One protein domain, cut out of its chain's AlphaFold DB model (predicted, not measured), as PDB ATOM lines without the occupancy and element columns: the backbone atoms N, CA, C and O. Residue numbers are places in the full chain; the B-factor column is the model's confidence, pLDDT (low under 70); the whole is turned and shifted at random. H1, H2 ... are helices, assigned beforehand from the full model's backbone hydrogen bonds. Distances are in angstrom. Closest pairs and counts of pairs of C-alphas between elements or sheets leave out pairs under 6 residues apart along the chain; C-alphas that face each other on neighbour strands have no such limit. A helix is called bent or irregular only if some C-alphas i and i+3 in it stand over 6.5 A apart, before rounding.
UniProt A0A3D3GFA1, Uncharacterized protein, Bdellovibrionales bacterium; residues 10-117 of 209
ATOM      1  N   LYS A  10     603.877 305.845 493.441       87.88
ATOM      2  CA  LYS A  10     604.054 307.189 492.863       87.88
ATOM      3  C   LYS A  10     605.531 307.514 492.618       87.88
ATOM      4  O   LYS A  10     605.888 307.914 491.516       87.88
ATOM      5  N   VAL A  11     606.383 307.291 493.623       88.50
ATOM      6  CA  VAL A  11     607.835 307.529 493.527       88.50
ATOM      7  C   VAL A  11     608.448 306.606 492.479       88.50
ATOM      8  O   VAL A  11     609.199 307.062 491.618       88.50
ATOM      9  N   PHE A  12     608.062 305.330 492.494       90.31
ATOM     10  CA  PHE A  12     608.512 304.355 491.509       90.31
ATOM     11  C   PHE A  12     608.138 304.749 490.076       90.31
ATOM     12  O   PHE A  12     609.002 304.771 489.204       90.31
ATOM     13  N   LEU A  13     606.869 305.096 489.832       89.19
ATOM     14  CA  LEU A  13     606.400 305.504 488.507       89.19
ATOM     15  C   LEU A  13     607.135 306.750 488.020       89.19
ATOM     16  O   LEU A  13     607.524 306.791 486.861       89.19
ATOM     17  N   LEU A  14     607.405 307.722 488.894       90.00
ATOM     18  CA  LEU A  14     608.161 308.920 488.529       90.00
ATOM     19  C   LEU A  14     609.628 308.604 488.182       90.00
ATOM     20  O   LEU A  14     610.165 309.163 487.225       90.00
ATOM     21  N   ARG A  15     610.275 307.677 488.904       89.56
ATOM     22  CA  ARG A  15     611.636 307.201 488.579       89.56
ATOM     23  C   ARG A  15     611.665 306.454 487.245       89.56
ATOM     24  O   ARG A  15     612.513 306.738 486.401       89.56
ATOM     25  N   MET A  16     610.723 305.536 487.035       91.69
ATOM     26  CA  MET A  16     610.637 304.753 485.802       91.69
ATOM     27  C   MET A  16     610.180 305.591 484.606       91.69
ATOM     28  O   MET A  16     610.613 305.301 483.498       91.69
ATOM     29  N   ALA A  17     609.400 306.657 484.811       87.56
ATOM     30  CA  ALA A  17     608.995 307.585 483.754       87.56
ATOM     31  C   ALA A  17     610.202 308.288 483.109       87.56
ATOM     32  O   ALA A  17     610.253 308.482 481.898       87.56
ATOM     33  N   ARG A  18     611.229 308.623 483.902       87.50
ATOM     34  CA  ARG A  18     612.479 309.185 483.362       87.50
ATOM     35  C   ARG A  18     613.218 308.179 482.481       87.50
ATOM     36  O   ARG A  18     613.750 308.550 481.443       87.50
ATOM     37  N   ILE A  19     613.218 306.901 482.861       88.75
ATOM     38  CA  ILE A  19     613.815 305.830 482.050       88.75
ATOM     39  C   ILE A  19     612.952 305.527 480.823       88.75
ATOM     40  O   ILE A  19     613.488 305.248 479.753       88.75
ATOM     41  N   SER A  20     611.624 305.628 480.937       88.06
ATOM     42  CA  SER A  20     610.727 305.355 479.818       88.06
ATOM     43  C   SER A  20     610.897 306.347 478.674       88.06
ATOM     44  O   SER A  20     610.577 305.988 477.553       88.06
ATOM     45  N   ILE A  21     611.454 307.541 478.918       88.50
ATOM     46  CA  ILE A  21     611.880 308.457 477.848       88.50
ATOM     47  C   ILE A  21     612.937 307.780 476.961       88.50
ATOM     48  O   ILE A  21     612.797 307.759 475.745       88.50
ATOM     49  N   PHE A  22     613.956 307.148 477.549       88.62
ATOM     50  CA  PHE A  22     614.965 306.409 476.780       88.62
ATOM     51  C   PHE A  22     614.371 305.190 476.072       88.62
ATOM     52  O   PHE A  22     614.711 304.917 474.926       88.62
ATOM     53  N   VAL A  23     613.454 304.475 476.725       88.94
ATOM     54  CA  VAL A  23     612.744 303.340 476.110       88.94
ATOM     55  C   VAL A  23     611.885 303.797 474.930       88.94
ATOM     56  O   VAL A  23     611.842 303.117 473.909       88.94
ATOM     57  N   PHE A  24     611.246 304.961 475.046       87.88
ATOM     58  CA  PHE A  24     610.499 305.595 473.967       87.88
ATOM     59  C   PHE A  24     611.419 305.926 472.787       87.88
ATOM     60  O   PHE A  24     611.103 305.559 471.661       87.88
ATOM     61  N   PHE A  25     612.592 306.520 473.039       86.12
ATOM     62  CA  PHE A  25     613.594 306.764 471.993       86.12
ATOM     63  C   PHE A  25     614.071 305.473 471.318       86.12
ATOM     64  O   PHE A  25     614.203 305.438 470.100       86.12
ATOM     65  N   ILE A  26     614.287 304.392 472.071       86.00
ATOM     66  CA  ILE A  26     614.636 303.088 471.488       86.00
ATOM     67  C   ILE A  26     613.496 302.573 470.603       86.00
ATOM     68  O   ILE A  26     613.751 302.135 469.485       86.00
ATOM     69  N   GLY A  27     612.245 302.659 471.067       83.94
ATOM     70  CA  GLY A  27     611.071 302.296 470.268       83.94
ATOM     71  C   GLY A  27     610.967 303.111 468.977       83.94
ATOM     72  O   GLY A  27     610.660 302.563 467.924       83.94
ATOM     73  N   PHE A  28     611.305 304.398 469.045       82.00
ATOM     74  CA  PHE A  28     611.351 305.300 467.897       82.00
ATOM     75  C   PHE A  28     612.453 304.926 466.891       82.00
ATOM     76  O   PHE A  28     612.208 304.880 465.689       82.00
ATOM     77  N   VAL A  29     613.658 304.595 467.362       82.31
ATOM     78  CA  VAL A  29     614.755 304.134 466.492       82.31
ATOM     79  C   VAL A  29     614.423 302.785 465.847       82.31
ATOM     80  O   VAL A  29     614.686 302.591 464.663       82.31
ATOM     81  N   LEU A  30     613.814 301.862 466.599       80.94
ATOM     82  CA  LEU A  30     613.375 300.565 466.077       80.94
ATOM     83  C   LEU A  30     612.320 300.721 464.981       80.94
ATOM     84  O   LEU A  30     612.420 300.047 463.961       80.94
ATOM     85  N   MET A  31     611.363 301.635 465.159       78.62
ATOM     86  CA  MET A  31     610.402 301.990 464.115       78.62
ATOM     87  C   MET A  31     611.115 302.427 462.827       78.62
ATOM     88  O   MET A  31     610.849 301.866 461.769       78.62
ATOM     89  N   GLY A  32     612.058 303.373 462.915       71.38
ATOM     90  CA  GLY A  32     612.816 303.833 461.746       71.38
ATOM     91  C   GLY A  32     613.619 302.716 461.067       71.38
ATOM     92  O   GLY A  32     613.651 302.629 459.842       71.38
ATOM     93  N   ALA A  33     614.220 301.815 461.850       74.31
ATOM     94  CA  ALA A  33     614.954 300.668 461.319       74.31
ATOM     95  C   ALA A  33     614.045 299.657 460.598       74.31
ATOM     96  O   ALA A  33     614.432 299.124 459.561       74.31
ATOM     97  N   MET A  34     612.847 299.397 461.131       72.25
ATOM     98  CA  MET A  34     611.879 298.488 460.509       72.25
ATOM     99  C   MET A  34     611.298 299.073 459.222       72.25
ATOM    100  O   MET A  34     611.197 298.356 458.231       72.25
ATOM    101  N   ALA A  35     610.991 300.370 459.213       63.91
ATOM    102  CA  ALA A  35     610.466 301.049 458.035       63.91
ATOM    103  C   ALA A  35     611.484 301.083 456.878       63.91
ATOM    104  O   ALA A  35     611.120 300.895 455.724       63.91
ATOM    105  N   ASN A  36     612.779 301.245 457.172       59.84
ATOM    106  CA  ASN A  36     613.834 301.287 456.149       59.84
ATOM    107  C   ASN A  36     614.090 299.927 455.459       59.84
ATOM    108  O   ASN A  36     614.748 299.866 454.424       59.84
ATOM    109  N   ASN A  37     613.598 298.823 456.032       58.81
ATOM    110  CA  ASN A  37     613.744 297.488 455.449       58.81
ATOM    111  C   ASN A  37     612.687 297.210 454.357       58.81
ATOM    112  O   ASN A  37     612.900 296.367 453.489       58.81
ATOM    113  N   GLU A  38     611.575 297.951 454.356       55.25
ATOM    114  CA  GLU A  38     610.561 297.928 453.301       55.25
ATOM    115  C   GLU A  38     610.790 299.088 452.321       55.25
ATOM    116  O   GLU A  38     610.059 300.056 452.374       55.25
ATOM    117  N   GLN A  39     611.822 299.027 451.465       45.34
ATOM    118  CA  GLN A  39     612.002 299.771 450.188       45.34
ATOM    119  C   GLN A  39     611.467 301.223 450.019       45.34
ATOM    120  O   GLN A  39     611.339 301.710 448.895       45.34
ATOM    121  N   VAL A  40     611.238 301.975 451.089       48.09
ATOM    122  CA  VAL A  40     610.891 303.393 451.073       48.09
ATOM    123  C   VAL A  40     612.177 304.135 451.389       48.09
ATOM    124  O   VAL A  40     612.595 304.247 452.537       48.09
ATOM    125  N   ASN A  41     612.846 304.585 450.329       45.19
ATOM    126  CA  ASN A  41     614.135 305.276 450.360       45.19
ATOM    127  C   ASN A  41     613.961 306.717 450.889       45.19
ATOM    128  O   ASN A  41     614.175 307.698 450.181       45.19
ATOM    129  N   LEU A  42     613.500 306.841 452.132       47.41
ATOM    130  CA  LEU A  42     613.408 308.086 452.884       47.41
ATOM    131  C   LEU A  42     614.391 307.976 454.051       47.41
ATOM    132  O   LEU A  42     614.432 306.962 454.744       47.41
ATOM    133  N   GLY A  43     615.230 309.000 454.234       46.75
ATOM    134  CA  GLY A  43     616.303 308.983 455.226       46.75
ATOM    135  C   GLY A  43     615.798 308.628 456.637       46.75
ATOM    136  O   GLY A  43     614.651 308.922 456.975       46.75
ATOM    137  N   PRO A  44     616.646 308.044 457.505       49.97
ATOM    138  CA  PRO A  44     616.241 307.443 458.785       49.97
ATOM    139  C   PRO A  44     615.588 308.405 459.800       49.97
ATOM    140  O   PRO A  44     615.093 307.955 460.829       49.97
ATOM    141  N   ILE A  45     615.578 309.715 459.530       49.81
ATOM    142  CA  ILE A  45     614.942 310.748 460.364       49.81
ATOM    143  C   ILE A  45     613.634 311.263 459.725       49.81
ATOM    144  O   ILE A  45     612.710 311.631 460.451       49.81
ATOM    145  N   ASP A  46     613.510 311.228 458.394       52.59
ATOM    146  CA  ASP A  46     612.373 311.823 457.678       52.59
ATOM    147  C   ASP A  46     611.084 311.021 457.851       52.59
ATOM    148  O   ASP A  46     610.029 311.616 458.057       52.59
ATOM    149  N   MET A  47     611.146 309.683 457.873       52.84
ATOM    150  CA  MET A  47     609.939 308.860 458.055       52.84
ATOM    151  C   MET A  47     609.220 309.147 459.373       52.84
ATOM    152  O   MET A  47     607.994 309.143 459.439       52.84
ATOM    153  N   ALA A  48     609.967 309.440 460.433       52.78
ATOM    154  CA  ALA A  48     609.376 309.624 461.744       52.78
ATOM    155  C   ALA A  48     608.759 311.021 461.938       52.78
ATOM    156  O   ALA A  48     607.727 311.146 462.595       52.78
ATOM    157  N   GLY A  49     609.332 312.065 461.330       54.72
ATOM    158  CA  GLY A  49     608.667 313.369 461.228       54.72
ATOM    159  C   GLY A  49     607.446 313.320 460.306       54.72
ATOM    160  O   GLY A  49     606.421 313.942 460.597       54.72
ATOM    161  N   TYR A  50     607.532 312.535 459.231       57.84
ATOM    162  CA  TYR A  50     606.463 312.361 458.256       57.84
ATOM    163  C   TYR A  50     605.245 311.652 458.864       57.84
ATOM    164  O   TYR A  50     604.166 312.229 458.876       57.84
ATOM    165  N   GLU A  51     605.389 310.476 459.479       61.34
ATOM    166  CA  GLU A  51     604.235 309.720 460.003       61.34
ATOM    167  C   GLU A  51     603.514 310.430 461.169       61.34
ATOM    168  O   GLU A  51     602.281 310.495 461.192       61.34
ATOM    169  N   PHE A  52     604.251 311.051 462.103       61.12
ATOM    170  CA  PHE A  52     603.641 311.805 463.212       61.12
ATOM    171  C   PHE A  52     602.859 313.041 462.743       61.12
ATOM    172  O   PHE A  52     601.845 313.393 463.347       61.12
ATOM    173  N   SER A  53     603.313 313.700 461.673       64.75
ATOM    174  CA  SER A  53     602.639 314.869 461.090       64.75
ATOM    175  C   SER A  53     601.541 314.498 460.085       64.75
ATOM    176  O   SER A  53     600.638 315.298 459.835       64.75
ATOM    177  N   ARG A  54     601.575 313.272 459.551       68.25
ATOM    178  CA  ARG A  54     600.648 312.763 458.536       68.25
ATOM    179  C   ARG A  54     599.373 312.171 459.118       68.25
ATOM    180  O   ARG A  54     598.331 312.304 458.485       68.25
ATOM    181  N   LEU A  55     599.400 311.604 460.327       75.38
ATOM    182  CA  LEU A  55     598.190 311.053 460.955       75.38
ATOM    183  C   LEU A  55     597.029 312.074 461.037       75.38
ATOM    184  O   LEU A  55     595.926 311.734 460.609       75.38
ATOM    185  N   PRO A  56     597.227 313.331 461.498       77.31
ATOM    186  CA  PRO A  56     596.164 314.336 461.478       77.31
ATOM    187  C   PRO A  56     595.682 314.668 460.063       77.31
ATOM    188  O   PRO A  56     594.490 314.885 459.860       77.31
ATOM    189  N   TRP A  57     596.587 314.699 459.080       76.00
ATOM    190  CA  TRP A  57     596.248 314.984 457.686       76.00
ATOM    191  C   TRP A  57     595.376 313.887 457.073       76.00
ATOM    192  O   TRP A  57     594.314 314.182 456.531       76.00
ATOM    193  N   VAL A  58     595.785 312.625 457.222       75.19
ATOM    194  CA  VAL A  58     595.050 311.461 456.711       75.19
ATOM    195  C   VAL A  58     593.668 311.388 457.364       75.19
ATOM    196  O   VAL A  58     592.680 311.261 456.655       75.19
ATOM    197  N   LEU A  59     593.566 311.588 458.684       80.69
ATOM    198  CA  LEU A  59     592.282 311.574 459.398       80.69
ATOM    199  C   LEU A  59     591.327 312.714 459.001       80.69
ATOM    200  O   LEU A  59     590.114 312.557 459.125       80.69
ATOM    201  N   THR A  60     591.850 313.862 458.557       78.81
ATOM    202  CA  THR A  60     591.041 315.046 458.202       78.81
ATOM    203  C   THR A  60     590.669 315.118 456.724       78.81
ATOM    204  O   THR A  60     589.780 315.891 456.372       78.81
ATOM    205  N   HIS A  61     591.282 314.292 455.873       78.88
ATOM    206  CA  HIS A  61     591.016 314.245 454.433       78.88
ATOM    207  C   HIS A  61     590.563 312.848 453.978       78.88
ATOM    208  O   HIS A  61     591.177 312.270 453.075       78.88
ATOM    209  N   PRO A  62     589.488 312.282 454.565       81.31
ATOM    210  CA  PRO A  62     588.963 311.016 454.092       81.31
ATOM    211  C   PRO A  62     588.420 311.175 452.663       81.31
ATOM    212  O   PRO A  62     587.770 312.182 452.353       81.31
ATOM    213  N   PRO A  63     588.613 310.182 451.780       78.69
ATOM    214  CA  PRO A  63     587.929 310.166 450.498       78.69
ATOM    215  C   PRO A  63     586.417 310.199 450.741       78.69
ATOM    216  O   PRO A  63     585.905 309.413 451.538       78.69
ATOM    217  N   ALA A  64     585.690 311.075 450.041       74.75
ATOM    218  CA  ALA A  64     584.249 311.268 450.251       74.75
ATOM    219  C   ALA A  64     583.451 309.953 450.169       74.75
ATOM    220  O   ALA A  64     582.518 309.735 450.939       74.75
ATOM    221  N   VAL A  65     583.889 309.043 449.295       74.75
ATOM    222  CA  VAL A  65     583.287 307.719 449.090       74.75
ATOM    223  C   VAL A  65     583.410 306.811 450.322       74.75
ATOM    224  O   VAL A  65     582.546 305.978 450.569       74.75
ATOM    225  N   CYS A  66     584.446 306.999 451.145       77.56
ATOM    226  CA  CYS A  66     584.638 306.234 452.379       77.56
ATOM    227  C   CYS A  66     583.780 306.753 453.538       77.56
ATOM    228  O   CYS A  66     583.606 306.043 454.525       77.56
ATOM    229  N   VAL A  67     583.259 307.980 453.432       79.19
ATOM    230  CA  VAL A  67     582.392 308.603 454.443       79.19
ATOM    231  C   VAL A  67     580.922 308.290 454.165       79.19
ATOM    232  O   VAL A  67     580.159 308.077 455.103       79.19
ATOM    233  N   SER A  68     580.525 308.240 452.889       77.44
ATOM    234  CA  SER A  68     579.142 307.970 452.485       77.44
ATOM    235  C   SER A  68     578.723 306.507 452.650       77.44
ATOM    236  O   SER A  68     577.538 306.247 452.802       77.44
ATOM    237  N   GLY A  69     579.659 305.550 452.611       68.00
ATOM    238  CA  GLY A  69     579.379 304.114 452.782       68.00
ATOM    239  C   GLY A  69     578.723 303.422 451.576       68.00
ATOM    240  O   GLY A  69     578.760 302.197 451.486       68.00
ATOM    241  N   ASP A  70     578.191 304.194 450.629       75.69
ATOM    242  CA  ASP A  70     577.622 303.692 449.379       75.69
ATOM    243  C   ASP A  70     578.702 303.555 448.295       75.69
ATOM    244  O   ASP A  70     579.182 304.542 447.729       75.69
ATOM    245  N   PHE A  71     579.082 302.310 447.995       77.50
ATOM    246  CA  PHE A  71     580.032 301.984 446.932       77.50
ATOM    247  C   PHE A  71     579.287 301.670 445.633       77.50
ATOM    248  O   PHE A  71     578.501 300.730 445.565       77.50
ATOM    249  N   VAL A  72     579.562 302.444 444.584       80.81
ATOM    250  CA  VAL A  72     578.966 302.285 443.247       80.81
ATOM    251  C   VAL A  72     579.876 301.455 442.326       80.81
ATOM    252  O   VAL A  72     579.421 300.934 441.311       80.81
ATOM    253  N   SER A  73     581.160 301.291 442.670       84.19
ATOM    254  CA  SER A  73     582.118 300.488 441.899       84.19
ATOM    255  C   SER A  73     583.142 299.750 442.772       84.19
ATOM    256  O   SER A  73     583.481 300.192 443.868       84.19
ATOM    257  N   GLU A  74     583.696 298.644 442.260       83.25
ATOM    258  CA  GLU A  74     584.790 297.907 442.926       83.25
ATOM    259  C   GLU A  74     586.044 298.784 443.113       83.25
ATOM    260  O   GLU A  74     586.694 298.718 444.150       83.25
ATOM    261  N   PHE A  75     586.314 299.704 442.179       82.31
ATOM    262  CA  PHE A  75     587.403 300.684 442.300       82.31
ATOM    263  C   PHE A  75     587.242 301.606 443.522       82.31
ATOM    264  O   PHE A  75     588.215 301.960 444.185       82.31
ATOM    265  N   GLN A  76     586.009 302.010 443.842       81.00
ATOM    266  CA  GLN A  76     585.724 302.824 445.025       81.00
ATOM    267  C   GLN A  76     585.947 302.049 446.327       81.00
ATOM    268  O   GLN A  76     586.438 302.611 447.306       81.00
ATOM    269  N   LYS A  77     585.610 300.758 446.325       82.50
ATOM    270  CA  LYS A  77     585.804 299.856 447.460       82.50
ATOM    271  C   LYS A  77     587.287 299.582 447.715       82.50
ATOM    272  O   LYS A  77     587.725 299.681 448.858       82.50
ATOM    273  N   GLU A  78     588.057 299.312 446.662       84.19
ATOM    274  CA  GLU A  78     589.511 299.118 446.726       84.19
ATOM    275  C   GLU A  78     590.209 300.364 447.283       84.19
ATOM    276  O   GLU A  78     590.926 300.288 448.277       84.19
ATOM    277  N   ARG A  79     589.864 301.547 446.763       78.88
ATOM    278  CA  ARG A  79     590.444 302.817 447.213       78.88
ATOM    279  C   ARG A  79     590.123 303.166 448.670       78.88
ATOM    280  O   ARG A  79     590.929 303.817 449.335       78.88
ATOM    281  N   CYS A  80     588.963 302.753 449.179       82.31
ATOM    282  CA  CYS A  80     588.667 302.871 450.607       82.31
ATOM    283  C   CYS A  80     589.395 301.832 451.456       82.31
ATOM    284  O   CYS A  80     589.771 302.153 452.583       82.31
ATOM    285  N   GLY A  81     589.621 300.627 450.930       83.25
ATOM    286  CA  GLY A  81     590.480 299.624 451.557       83.25
ATOM    287  C   GLY A  81     591.911 300.136 451.725       83.25
ATOM    288  O   GLY A  81     592.444 300.085 452.831       83.25
ATOM    289  N   ASP A  82     592.480 300.722 450.672       81.88
ATOM    290  CA  ASP A  82     593.821 301.316 450.696       81.88
ATOM    291  C   ASP A  82     593.921 302.461 451.708       81.88
ATOM    292  O   ASP A  82     594.842 302.494 452.522       81.88
ATOM    293  N   TYR A  83     592.934 303.365 451.725       81.38
ATOM    294  CA  TYR A  83     592.882 304.457 452.700       81.38
ATOM    295  C   TYR A  83     592.772 303.946 454.147       81.38
ATOM    296  O   TYR A  83     593.471 304.433 455.033       81.38
ATOM    297  N   GLN A  84     591.919 302.950 454.414       82.19
ATOM    298  CA  GLN A  84     591.806 302.354 455.750       82.19
ATOM    299  C   GLN A  84     593.103 301.661 456.178       82.19
ATOM    300  O   GLN A  84     593.496 301.767 457.341       82.19
ATOM    301  N   MET A  85     593.771 300.979 455.245       82.44
ATOM    302  CA  MET A  85     595.062 300.344 455.483       82.44
ATOM    303  C   MET A  85     596.140 301.386 455.801       82.44
ATOM    304  O   MET A  85     596.880 301.225 456.769       82.44
ATOM    305  N   GLU A  86     596.186 302.482 455.046       80.12
ATOM    306  CA  GLU A  86     597.105 303.598 455.274       80.12
ATOM    307  C   GLU A  86     596.882 304.241 456.652       80.12
ATOM    308  O   GLU A  86     597.828 304.378 457.428       80.12
ATOM    309  N   VAL A  87     595.628 304.540 457.017       82.44
ATOM    310  CA  VAL A  87     595.273 305.038 458.360       82.44
ATOM    311  C   VAL A  87     595.743 304.069 459.445       82.44
ATOM    312  O   VAL A  87     596.321 304.500 460.445       82.44
ATOM    313  N   ALA A  88     595.492 302.769 459.273       82.81
ATOM    314  CA  ALA A  88     595.846 301.753 460.258       82.81
ATOM    315  C   ALA A  88     597.365 301.633 460.445       82.81
ATOM    316  O   ALA A  88     597.832 301.570 461.584       82.81
ATOM    317  N   LEU A  89     598.134 301.646 459.353       81.06
ATOM    318  CA  LEU A  89     599.596 301.589 459.380       81.06
ATOM    319  C   LEU A  89     600.196 302.837 460.033       81.06
ATOM    320  O   LEU A  89     600.991 302.712 460.966       81.06
ATOM    321  N   THR A  90     599.777 304.033 459.618       76.62
ATOM    322  CA  THR A  90     600.251 305.287 460.219       76.62
ATOM    323  C   THR A  90     599.891 305.355 461.705       76.62
ATOM    324  O   THR A  90     600.735 305.695 462.537       76.62
ATOM    325  N   ALA A  91     598.669 304.963 462.086       82.25
ATOM    326  CA  ALA A  91     598.273 304.900 463.491       82.25
ATOM    327  C   ALA A  91     599.145 303.908 464.276       82.25
ATOM    328  O   ALA A  91     599.649 304.250 465.347       82.25
ATOM    329  N   PHE A  92     599.365 302.703 463.744       84.06
ATOM    330  CA  PHE A  92     600.217 301.696 464.372       84.06
ATOM    331  C   PHE A  92     601.617 302.248 464.665       84.06
ATOM    332  O   PHE A  92     602.081 302.149 465.804       84.06
ATOM    333  N   TRP A  93     602.256 302.886 463.684       79.75
ATOM    334  CA  TRP A  93     603.602 303.432 463.841       79.75
ATOM    335  C   TRP A  93     603.667 304.600 464.827       79.75
ATOM    336  O   TRP A  93     604.564 304.634 465.668       79.75
ATOM    337  N   VAL A  94     602.675 305.494 464.826       82.06
ATOM    338  CA  VAL A  94     602.576 306.580 465.818       82.06
ATOM    339  C   VAL A  94     602.454 306.029 467.242       82.06
ATOM    340  O   VAL A  94     603.102 306.533 468.162       82.06
ATOM    341  N   PHE A  95     601.658 304.976 467.448       86.31
ATOM    342  CA  PHE A  95     601.461 304.377 468.771       86.31
ATOM    343  C   PHE A  95     602.577 303.413 469.192       86.31
ATOM    344  O   PHE A  95     602.698 303.113 470.384       86.31
ATOM    345  N   PHE A  96     603.421 302.952 468.267       85.44
ATOM    346  CA  PHE A  96     604.437 301.932 468.529       85.44
ATOM    347  C   PHE A  96     605.413 302.304 469.668       85.44
ATOM    348  O   PHE A  96     605.558 301.512 470.610       85.44
ATOM    349  N   PRO A  97     606.021 303.510 469.708       86.25
ATOM    350  CA  PRO A  97     606.910 303.897 470.808       86.25
ATOM    351  C   PRO A  97     606.187 303.996 472.161       86.25
ATOM    352  O   PRO A  97     606.746 303.639 473.203       86.25
ATOM    353  N   PHE A  98     604.920 304.428 472.158       89.56
ATOM    354  CA  PHE A  98     604.093 304.497 473.367       89.56
ATOM    355  C   PHE A  98     603.747 303.108 473.895       89.56
ATOM    356  O   PHE A  98     603.785 302.886 475.107       89.56
ATOM    357  N   LEU A  99     603.460 302.158 473.004       89.44
ATOM    358  CA  LEU A  99     603.214 300.767 473.367       89.44
ATOM    359  C   LEU A  99     604.452 300.156 474.029       89.44
ATOM    360  O   LEU A  99     604.335 299.499 475.065       89.44
ATOM    361  N   PHE A 100     605.645 300.444 473.500       89.06
ATOM    362  CA  PHE A 100     606.906 299.973 474.071       89.06
ATOM    363  C   PHE A 100     607.178 300.571 475.461       89.06
ATOM    364  O   PHE A 100     607.492 299.845 476.410       89.06
ATOM    365  N   ALA A 101     606.975 301.882 475.623       90.62
ATOM    366  CA  ALA A 101     607.091 302.557 476.915       90.62
ATOM    367  C   ALA A 101     606.058 302.037 477.937       90.62
ATOM    368  O   ALA A 101     606.398 301.771 479.094       90.62
ATOM    369  N   GLY A 102     604.809 301.829 477.512       91.62
ATOM    370  CA  GLY A 102     603.741 301.271 478.343       91.62
ATOM    371  C   GLY A 102     604.030 299.836 478.787       91.62
ATOM    372  O   GLY A 102     603.876 299.505 479.967       91.62
ATOM    373  N   LEU A 103     604.520 298.993 477.872       93.06
ATOM    374  CA  LEU A 103     604.942 297.627 478.174       93.06
ATOM    375  C   LEU A 103     606.089 297.616 479.188       93.06
ATOM    376  O   LEU A 103     606.037 296.869 480.168       93.06
ATOM    377  N   PHE A 104     607.089 298.480 479.004       93.50
ATOM    378  CA  PHE A 104     608.190 298.638 479.949       93.50
ATOM    379  C   PHE A 104     607.694 299.004 481.353       93.50
ATOM    380  O   PHE A 104     608.040 298.318 482.316       93.50
ATOM    381  N   LEU A 105     606.835 300.022 481.481       92.88
ATOM    382  CA  LEU A 105     606.282 300.436 482.775       92.88
ATOM    383  C   LEU A 105     605.482 299.309 483.443       92.88
ATOM    384  O   LEU A 105     605.614 299.083 484.649       92.88
ATOM    385  N   ARG A 106     604.695 298.556 482.664       92.75
ATOM    386  CA  ARG A 106     603.932 297.402 483.157       92.75
ATOM    387  C   ARG A 106     604.850 296.301 483.690       92.75
ATOM    388  O   ARG A 106     604.622 295.791 484.790       92.75
ATOM    389  N   VAL A 107     605.888 295.936 482.936       92.69
ATOM    390  CA  VAL A 107     606.870 294.921 483.351       92.69
ATOM    391  C   VAL A 107     607.631 295.391 484.591       92.69
ATOM    392  O   VAL A 107     607.771 294.624 485.545       92.69
ATOM    393  N   ALA A 108     608.063 296.653 484.622       92.00
ATOM    394  CA  ALA A 108     608.764 297.244 485.756       92.00
ATOM    395  C   ALA A 108     607.903 297.209 487.031       92.00
ATOM    396  O   ALA A 108     608.365 296.753 488.080       92.00
ATOM    397  N   LEU A 109     606.628 297.602 486.941       91.56
ATOM    398  CA  LEU A 109     605.702 297.574 488.075       91.56
ATOM    399  C   LEU A 109     605.441 296.145 488.575       91.56
ATOM    400  O   LEU A 109     605.440 295.901 489.781       91.56
ATOM    401  N   SER A 110     605.264 295.189 487.662       91.50
ATOM    402  CA  SER A 110     605.112 293.773 488.016       91.50
ATOM    403  C   SER A 110     606.344 293.242 488.763       91.50
ATOM    404  O   SER A 110     606.224 292.569 489.792       91.50
ATOM    405  N   ARG A 111     607.549 293.617 488.313       90.31
ATOM    406  CA  ARG A 111     608.807 293.266 488.988       90.31
ATOM    407  C   ARG A 111     608.903 293.876 490.384       90.31
ATOM    408  O   ARG A 111     609.291 293.159 491.303       90.31
ATOM    409  N   LEU A 112     608.515 295.140 490.558       90.69
ATOM    410  CA  LEU A 112     608.469 295.794 491.870       90.69
ATOM    411  C   LEU A 112     607.561 295.037 492.841       90.69
ATOM    412  O   LEU A 112     607.992 294.670 493.933       90.69
ATOM    413  N   ILE A 113     606.323 294.755 492.423       90.12
ATOM    414  CA  ILE A 113     605.349 294.020 493.240       90.12
ATOM    415  C   ILE A 113     605.907 292.647 493.624       90.12
ATOM    416  O   ILE A 113     605.828 292.252 494.786       90.12
ATOM    417  N   SER A 114     606.525 291.939 492.673       90.38
ATOM    418  CA  SER A 114     607.124 290.628 492.926       90.38
ATOM    419  C   SER A 114     608.243 290.682 493.971       90.38
ATOM    420  O   SER A 114     608.279 289.829 494.856       90.38
ATOM    421  N   VAL A 115     609.129 291.683 493.916       89.50
ATOM    422  CA  VAL A 115     610.216 291.852 494.899       89.50
ATOM    423  C   VAL A 115     609.648 292.083 496.301       89.50
ATOM    424  O   VAL A 115     610.042 291.384 497.231       89.50
ATOM    425  N   TYR A 116     608.671 292.982 496.450       89.50
ATOM    426  CA  TYR A 116     608.042 293.259 497.748       89.50
ATOM    427  C   TYR A 116     607.287 292.046 498.305       89.50
ATOM    428  O   TYR A 116     607.402 291.731 499.489       89.50
ATOM    429  N   GLN A 117     606.553 291.317 497.460       89.19
ATOM    430  CA  GLN A 117     605.856 290.097 497.875       89.19
ATOM    431  C   GLN A 117     606.827 288.993 498.298       89.19
ATOM    432  O   GLN A 117     606.583 288.315 499.296       89.19
TER     433      GLN A 117
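AT A GLANCE: This is residues 10 to 117 of the 209 residues of an uncharacterized protein of Bdellovibrionales bacterium (UniProt A0A3D3GFA1). What does the model look like at first sight? One long bent helix, H4, makes the length of the domain, with H1 packed beside its second arm, H4b, and H2 crossing the end of its first arm, H4a, near the bend. Little H3 sits near the beginning of H4a, at the far end from H4b. How is it made up and how large is it? The printed part has 108 residues with four named helices in the order H1, H2, H3, H4 and no named strand, the class all helix. It is loose, with a radius of gyration of the C-alphas of 19.0 A, and elongated, spanning 62 by 32 by 21 A.

IN THESE COORDINATES: Where is the longest helix? H4, residues 74 to 117, was assigned as one helix by its hydrogen bonds but is bent, with C-alphas 94 and 97 7.1 A apart. Arm H4a, residues 74 to 94, is 30.3 A long and begins at C-alpha 74 (584.790, 297.907, 442.926); arm H4b, residues 97 to 117, is 30.4 A long and ends at C-alpha 117 (605.856, 290.097, 497.875). Where are the others? H1, residues 10 to 35, is 35.9 A long from C-alpha 10 (604.054, 307.189, 492.863), with a kink of 39 degrees near residue 19. H2, residues 46 to 60, is 21.6 A long and only just irregular, C-alphas 53 and 56 being 6.51 A apart; H3, residues 64 to 68, is 6.5 A long.

HOW THE PARTS SIT: How do the arms and H1 stand? H4, taken whole, is the hub, touching three helices, and its arms stand at a steep tilt of 46 degrees. H4b touches H1, opposite ways at a steep tilt of 39 degrees, the closest C-alphas being those of Gly 27 and Pro 97, 4.5 A apart. What touches H4a? Its residues 87 to 94 alone touch H2, opposite ways at a steep tilt of 53 degrees, closest at the C-alphas of Phe 52 and Val 94, 5.9 A. Its residues 76 to 80 alone only just touch H3, with 3 pairs of C-alphas within 8 A, closest Cys 66 and Cys 80, 5.5 A. How do H1 and H2 meet, and what is apart? Residues 28 to 35 of H1 touch residues 47 to 48 of H2, about perpendicular at 83 degrees, closest at the C-alphas of Gly 32 and Ala 48, 6.7 A. H3 is apart from H1, H2 and H4b. What do the backbones show? Every O i to N i+4 pair is within hydrogen-bond range in H3, H4a and H4b, against 19 of 22 in H1 and 8 of 11 in H2.

THE WHOLE: How far does it reach? The two C-alphas farthest apart, those of Val 72 and Tyr 116, are 62.4 A apart. Are there cuts or long links? The printed part has no cut; the links H2 to H3 and H3 to H4 are tight and H1 to H2 is short. Where is confidence low? Residues 35 to 54 and 69 have pLDDT under 70; the mean of the printed part is 78.7.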